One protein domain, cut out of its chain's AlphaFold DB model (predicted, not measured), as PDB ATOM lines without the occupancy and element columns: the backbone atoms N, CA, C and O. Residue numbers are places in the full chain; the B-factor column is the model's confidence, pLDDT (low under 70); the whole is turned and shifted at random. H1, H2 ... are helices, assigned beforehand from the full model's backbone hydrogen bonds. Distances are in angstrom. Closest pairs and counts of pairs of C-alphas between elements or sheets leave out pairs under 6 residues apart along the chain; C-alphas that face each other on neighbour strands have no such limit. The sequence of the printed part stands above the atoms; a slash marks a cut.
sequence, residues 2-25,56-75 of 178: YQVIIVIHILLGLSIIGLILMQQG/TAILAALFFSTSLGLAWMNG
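Overview. This is residues 2 to 25 and 56 to 75 of the 178 residues of the protein "Protein-export membrane protein SecG" of Methyloglobulus sp (UniProt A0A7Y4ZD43). Two long helices make a narrow V, near each other at the end of H1 and the start of H2 and spreading toward the other ends, where residues 2 to 12 of H1 and 68 to 75 of H2 stand free. The printed part has 44 residues with two named helices, H1 then H2, and no named strand; the class is all helix. It is only just loose, close to compact, with a radius of gyration of the C-alphas of 11.6 A, and flat, spanning 34 by 20 by 10 A.

Along the chain. H1, residues 2 to 24, begins with C-alpha 2 at (-2.996, -51.474, -60.613) and is 33.2 A long from first to last C-alpha. H2, residues 56 to 75, is 27.8 A long and ends with C-alpha 75 at (-11.143, -58.823, -50.599).

Arrangement. H1 and H2 only just touch, with 3 pairs of C-alphas within 8 A, through residues 17 to 24 and 57 to 64 alone. Their closest C-alphas, of Ile 20 and Ala 60, are 6.5 A apart. They run opposite ways at a shallow tilt of 23 degrees. In H1 and H2 every O i to N i+4 pair is within hydrogen-bond range.

Size, cuts and confidence. The C-alphas farthest apart, of Tyr 2 and Gly 25, are 34.8 A apart. Residues 26 to 55 are not printed; C-alphas 25 and 56 are 12.5 A apart across this cut. The mean pLDDT of the printed part is 72.7, and it is under 70 at residues 2, 9, 19, 23 to 25, 71 and 74 to 75.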
ATOM      1  N   TYR A   2      -2.327 -50.866 -61.781       63.06
ATOM      2  CA  TYR A   2      -2.996 -51.474 -60.613       63.06
ATOM      3  C   TYR A   2      -2.061 -51.966 -59.482       63.06
ATOM      4  O   TYR A   2      -2.343 -51.732 -58.312       63.06
ATOM      5  N   GLN A   3      -0.905 -52.566 -59.807       74.81
ATOM      6  CA  GLN A   3       0.060 -53.010 -58.784       74.81
ATOM      7  C   GLN A   3       0.597 -51.866 -57.915       74.81
ATOM      8  O   GLN A   3       0.790 -52.043 -56.717       74.81
ATOM      9  N   VAL A   4       0.788 -50.680 -58.497       75.88
ATOM     10  CA  VAL A   4       1.297 -49.507 -57.772       75.88
ATOM     11  C   VAL A   4       0.299 -49.072 -56.696       75.88
ATOM     12  O   VAL A   4       0.689 -48.753 -55.578       75.88
ATOM     13  N   ILE A   5      -0.997 -49.145 -57.008       75.81
ATOM     14  CA  ILE A   5      -2.081 -48.802 -56.083       75.81
ATOM     15  C   ILE A   5      -2.113 -49.786 -54.902       75.81
ATOM     16  O   ILE A   5      -2.229 -49.354 -53.759       75.81
ATOM     17  N   ILE A   6      -1.942 -51.089 -55.152       80.56
ATOM     18  CA  ILE A   6      -1.927 -52.119 -54.098       80.56
ATOM     19  C   ILE A   6      -0.718 -51.964 -53.174       80.56
ATOM     20  O   ILE A   6      -0.872 -51.983 -51.954       80.56
ATOM     21  N   VAL A   7       0.475 -51.779 -53.738       77.88
ATOM     22  CA  VAL A   7       1.706 -51.636 -52.946       77.88
ATOM     23  C   VAL A   7       1.630 -50.398 -52.053       77.88
ATOM     24  O   VAL A   7       1.929 -50.476 -50.862       77.88
ATOM     25  N   ILE A   8       1.150 -49.273 -52.590       80.38
ATOM     26  CA  ILE A   8       0.950 -48.042 -51.817       80.38
ATOM     27  C   ILE A   8      -0.098 -48.245 -50.720       80.38
ATOM     28  O   ILE A   8       0.096 -47.771 -49.603       80.38
ATOM     29  N   HIS A   9      -1.180 -48.974 -50.997       69.06
ATOM     30  CA  HIS A   9      -2.227 -49.230 -50.011       69.06
ATOM     31  C   HIS A   9      -1.726 -50.086 -48.837       69.06
ATOM     32  O   HIS A   9      -2.005 -49.769 -47.682       69.06
ATOM     33  N   ILE A  10      -0.925 -51.119 -49.116       81.25
ATOM     34  CA  ILE A  10      -0.315 -51.969 -48.083       81.25
ATOM     35  C   ILE A  10       0.697 -51.171 -47.248       81.25
ATOM     36  O   ILE A  10       0.692 -51.282 -46.022       81.25
ATOM     37  N   LEU A  11       1.516 -50.319 -47.877       80.81
ATOM     38  CA  LEU A  11       2.470 -49.454 -47.169       80.81
ATOM     39  C   LEU A  11       1.784 -48.383 -46.309       80.81
ATOM     40  O   LEU A  11       2.248 -48.106 -45.199       80.81
ATOM     41  N   LEU A  12       0.671 -47.806 -46.777       76.25
ATOM     42  CA  LEU A  12      -0.148 -46.886 -45.978       76.25
ATOM     43  C   LEU A  12      -0.782 -47.602 -44.784       76.25
ATOM     44  O   LEU A  12      -0.739 -47.082 -43.670       76.25
ATOM     45  N   GLY A  13      -1.338 -48.796 -45.006       75.94
ATOM     46  CA  GLY A  13      -1.921 -49.619 -43.949       75.94
ATOM     47  C   GLY A  13      -0.896 -49.945 -42.862       75.94
ATOM     48  O   GLY A  13      -1.127 -49.643 -41.692       75.94
ATOM     49  N   LEU A  14       0.275 -50.461 -43.249       79.44
ATOM     50  CA  LEU A  14       1.385 -50.751 -42.333       79.44
ATOM     51  C   LEU A  14       1.882 -49.506 -41.591       79.44
ATOM     52  O   LEU A  14       2.132 -49.581 -40.388       79.44
ATOM     53  N   SER A  15       1.981 -48.360 -42.270       78.38
ATOM     54  CA  SER A  15       2.412 -47.109 -41.636       78.38
ATOM     55  C   SER A  15       1.418 -46.634 -40.579       78.38
ATOM     56  O   SER A  15       1.831 -46.280 -39.478       78.38
ATOM     57  N   ILE A  16       0.112 -46.663 -40.865       73.69
ATOM     58  CA  ILE A  16      -0.902 -46.241 -39.892       73.69
ATOM     59  C   ILE A  16      -0.983 -47.229 -38.717       73.69
ATOM     60  O   ILE A  16      -1.079 -46.788 -37.574       73.69
ATOM     61  N   ILE A  17      -0.874 -48.540 -38.963       73.75
ATOM     62  CA  ILE A  17      -0.801 -49.558 -37.900       73.75
ATOM     63  C   ILE A  17       0.428 -49.311 -37.014       73.75
ATOM     64  O   ILE A  17       0.304 -49.299 -35.792       73.75
ATOM     65  N   GLY A  18       1.596 -49.047 -37.609       72.00
ATOM     66  CA  GLY A  18       2.817 -48.707 -36.875       72.00
ATOM     67  C   GLY A  18       2.677 -47.428 -36.046       72.00
ATOM     68  O   GLY A  18       3.037 -47.420 -34.870       72.00
ATOM     69  N   LEU A  19       2.089 -46.368 -36.614       69.25
ATOM     70  CA  LEU A  19       1.809 -45.115 -35.899       69.25
ATOM     71  C   LEU A  19       0.857 -45.329 -34.717       69.25
ATOM     72  O   LEU A  19       1.062 -44.765 -33.643       69.25
ATOM     73  N   ILE A  20      -0.165 -46.159 -34.905       71.88
ATOM     74  CA  ILE A  20      -1.166 -46.461 -33.885       71.88
ATOM     75  C   ILE A  20      -0.580 -47.334 -32.772       71.88
ATOM     76  O   ILE A  20      -0.795 -47.043 -31.598       71.88
ATOM     77  N   LEU A  21       0.215 -48.353 -33.105       71.81
ATOM     78  CA  LEU A  21       0.861 -49.208 -32.105       71.81
ATOM     79  C   LEU A  21       1.934 -48.452 -31.314       71.81
ATOM     80  O   LEU A  21       2.021 -48.615 -30.096       71.81
ATOM     81  N   MET A  22       2.686 -47.560 -31.965       70.12
ATOM     82  CA  MET A  22       3.661 -46.683 -31.301       70.12
ATOM     83  C   MET A  22       3.001 -45.809 -30.223       70.12
ATOM     84  O   MET A  22       3.591 -45.555 -29.172       70.12
ATOM     85  N   GLN A  23       1.765 -45.364 -30.460       63.78
ATOM     86  CA  GLN A  23       1.006 -44.556 -29.505       63.78
ATOM     87  C   GLN A  23       0.353 -45.405 -28.397       63.78
ATOM     88  O   GLN A  23       0.140 -44.904 -27.295       63.78
ATOM     89  N   GLN A  24       0.090 -46.693 -28.645       57.75
ATOM     90  CA  GLN A  24      -0.572 -47.600 -27.694       57.75
ATOM     91  C   GLN A  24       0.389 -48.397 -26.800       57.75
ATOM     92  O   GLN A  24      -0.001 -48.786 -25.700       57.75
ATOM     93  N   GLY A  25       1.658 -48.558 -27.183       57.44
ATOM     94  CA  GLY A  25       2.668 -49.249 -26.368       57.44
ATOM     95  C   GLY A  25       3.018 -48.550 -25.046       57.44
ATOM     96  O   GLY A  25       3.479 -49.201 -24.118       57.44
ATOM     97  N   THR A  56      -8.451 -41.960 -27.515       72.94
ATOM     98  CA  THR A  56      -7.510 -42.257 -28.609       72.94
ATOM     99  C   THR A  56      -7.439 -43.757 -28.914       72.94
ATOM    100  O   THR A  56      -7.449 -44.144 -30.080       72.94
ATOM    101  N   ALA A  57      -7.453 -44.616 -27.890       71.19
ATOM    102  CA  ALA A  57      -7.485 -46.068 -28.070       71.19
ATOM    103  C   ALA A  57      -8.773 -46.544 -28.766       71.19
ATOM    104  O   ALA A  57      -8.716 -47.373 -29.673       71.19
ATOM    105  N   ILE A  58      -9.927 -45.980 -28.398       74.06
ATOM    106  CA  ILE A  58     -11.215 -46.287 -29.035       74.06
ATOM    107  C   ILE A  58     -11.215 -45.819 -30.496       74.06
ATOM    108  O   ILE A  58     -11.603 -46.583 -31.378       74.06
ATOM    109  N   LEU A  59     -10.736 -44.602 -30.777       74.56
ATOM    110  CA  LEU A  59     -10.619 -44.083 -32.146       74.56
ATOM    111  C   LEU A  59      -9.701 -44.959 -33.006       74.56
ATOM    112  O   LEU A  59     -10.026 -45.259 -34.155       74.56
ATOM    113  N   ALA A  60      -8.586 -45.416 -32.443       70.00
ATOM    114  CA  ALA A  60      -7.664 -46.304 -33.131       70.00
ATOM    115  C   ALA A  60      -8.257 -47.703 -33.379       70.00
ATOM    116  O   ALA A  60      -8.094 -48.251 -34.471       70.00
ATOM    117  N   ALA A  61      -8.993 -48.267 -32.417       73.75
ATOM    118  CA  ALA A  61      -9.691 -49.543 -32.586       73.75
ATOM    119  C   ALA A  61     -10.804 -49.460 -33.648       73.75
ATOM    120  O   ALA A  61     -10.966 -50.381 -34.456       73.75
ATOM    121  N   LEU A  62     -11.541 -48.344 -33.691       78.94
ATOM    122  CA  LEU A  62     -12.554 -48.073 -34.716       78.94
ATOM    123  C   LEU A  62     -11.931 -47.921 -36.108       78.94
ATOM    124  O   LEU A  62     -12.438 -48.499 -37.074       78.94
ATOM    125  N   PHE A  63     -10.813 -47.201 -36.217       72.25
ATOM    126  CA  PHE A  63     -10.066 -47.074 -37.467       72.25
ATOM    127  C   PHE A  63      -9.585 -48.441 -37.978       72.25
ATOM    128  O   PHE A  63      -9.800 -48.782 -39.143       72.25
ATOM    129  N   PHE A  64      -9.004 -49.259 -37.095       72.00
ATOM    130  CA  PHE A  64      -8.527 -50.600 -37.435       72.00
ATOM    131  C   PHE A  64      -9.669 -51.522 -37.882       72.00
ATOM    132  O   PHE A  64      -9.575 -52.154 -38.935       72.00
ATOM    133  N   SER A  65     -10.777 -51.541 -37.134       77.06
ATOM    134  CA  SER A  65     -11.962 -52.341 -37.472       77.06
ATOM    135  C   SER A  65     -12.559 -51.936 -38.819       77.06
ATOM    136  O   SER A  65     -12.964 -52.792 -39.600       77.06
ATOM    137  N   THR A  66     -12.559 -50.638 -39.131       74.81
ATOM    138  CA  THR A  66     -13.045 -50.120 -40.418       74.81
ATOM    139  C   THR A  66     -12.114 -50.512 -41.566       74.81
ATOM    140  O   THR A  66     -12.591 -50.945 -42.614       74.81
ATOM    141  N   SER A  67     -10.792 -50.437 -41.370       73.06
ATOM    142  CA  SER A  67      -9.811 -50.889 -42.368       73.06
ATOM    143  C   SER A  67      -9.930 -52.391 -42.638       73.06
ATOM    144  O   SER A  67      -9.867 -52.810 -43.792       73.06
ATOM    145  N   LEU A  68     -10.139 -53.199 -41.596       76.00
ATOM    146  CA  LEU A  68     -10.338 -54.641 -41.723       76.00
ATOM    147  C   LEU A  68     -11.682 -54.969 -42.391       76.00
ATOM    148  O   LEU A  68     -11.745 -55.852 -43.240       76.00
ATOM    149  N   GLY A  69     -12.738 -54.217 -42.070       77.00
ATOM    150  CA  GLY A  69     -14.054 -54.348 -42.696       77.00
ATOM    151  C   GLY A  69     -14.041 -54.007 -44.189       77.00
ATOM    152  O   GLY A  69     -14.596 -54.758 -44.992       77.00
ATOM    153  N   LEU A  70     -13.361 -52.925 -44.587       70.94
ATOM    154  CA  LEU A  70     -13.166 -52.601 -46.004       70.94
ATOM    155  C   LEU A  70     -12.279 -53.635 -46.698       70.94
ATOM    156  O   LEU A  70     -12.589 -54.012 -47.821       70.94
ATOM    157  N   ALA A  71     -11.216 -54.123 -46.053       67.12
ATOM    158  CA  ALA A  71     -10.366 -55.171 -46.616       67.12
ATOM    159  C   ALA A  71     -11.126 -56.489 -46.808       67.12
ATOM    160  O   ALA A  71     -10.943 -57.144 -47.827       67.12
ATOM    161  N   TRP A  72     -12.014 -56.858 -45.883       72.75
ATOM    162  CA  TRP A  72     -12.854 -58.047 -46.013       72.75
ATOM    163  C   TRP A  72     -13.887 -57.885 -47.136       72.75
ATOM    164  O   TRP A  72     -13.983 -58.721 -48.031       72.75
ATOM    165  N   MET A  73     -14.593 -56.752 -47.174       71.88
ATOM    166  CA  MET A  73     -15.603 -56.488 -48.205       71.88
ATOM    167  C   MET A  73     -15.001 -56.267 -49.604       71.88
ATOM    168  O   MET A  73     -15.605 -56.635 -50.612       71.88
ATOM    169  N   ASN A  74     -13.803 -55.691 -49.681       64.38
ATOM    170  CA  ASN A  74     -13.071 -55.484 -50.929       64.38
ATOM    171  C   ASN A  74     -12.251 -56.721 -51.339       64.38
ATOM    172  O   ASN A  74     -12.053 -56.955 -52.530       64.38
ATOM    173  N   GLY A  75     -11.829 -57.548 -50.379       61.69
ATOM    174  CA  GLY A  75     -11.143 -58.823 -50.599       61.69
ATOM    175  C   GLY A  75     -12.027 -59.851 -51.303       61.69
ATOM    176  O   GLY A  75     -11.539 -60.613 -52.126       61.69
TER     177      GLY A  75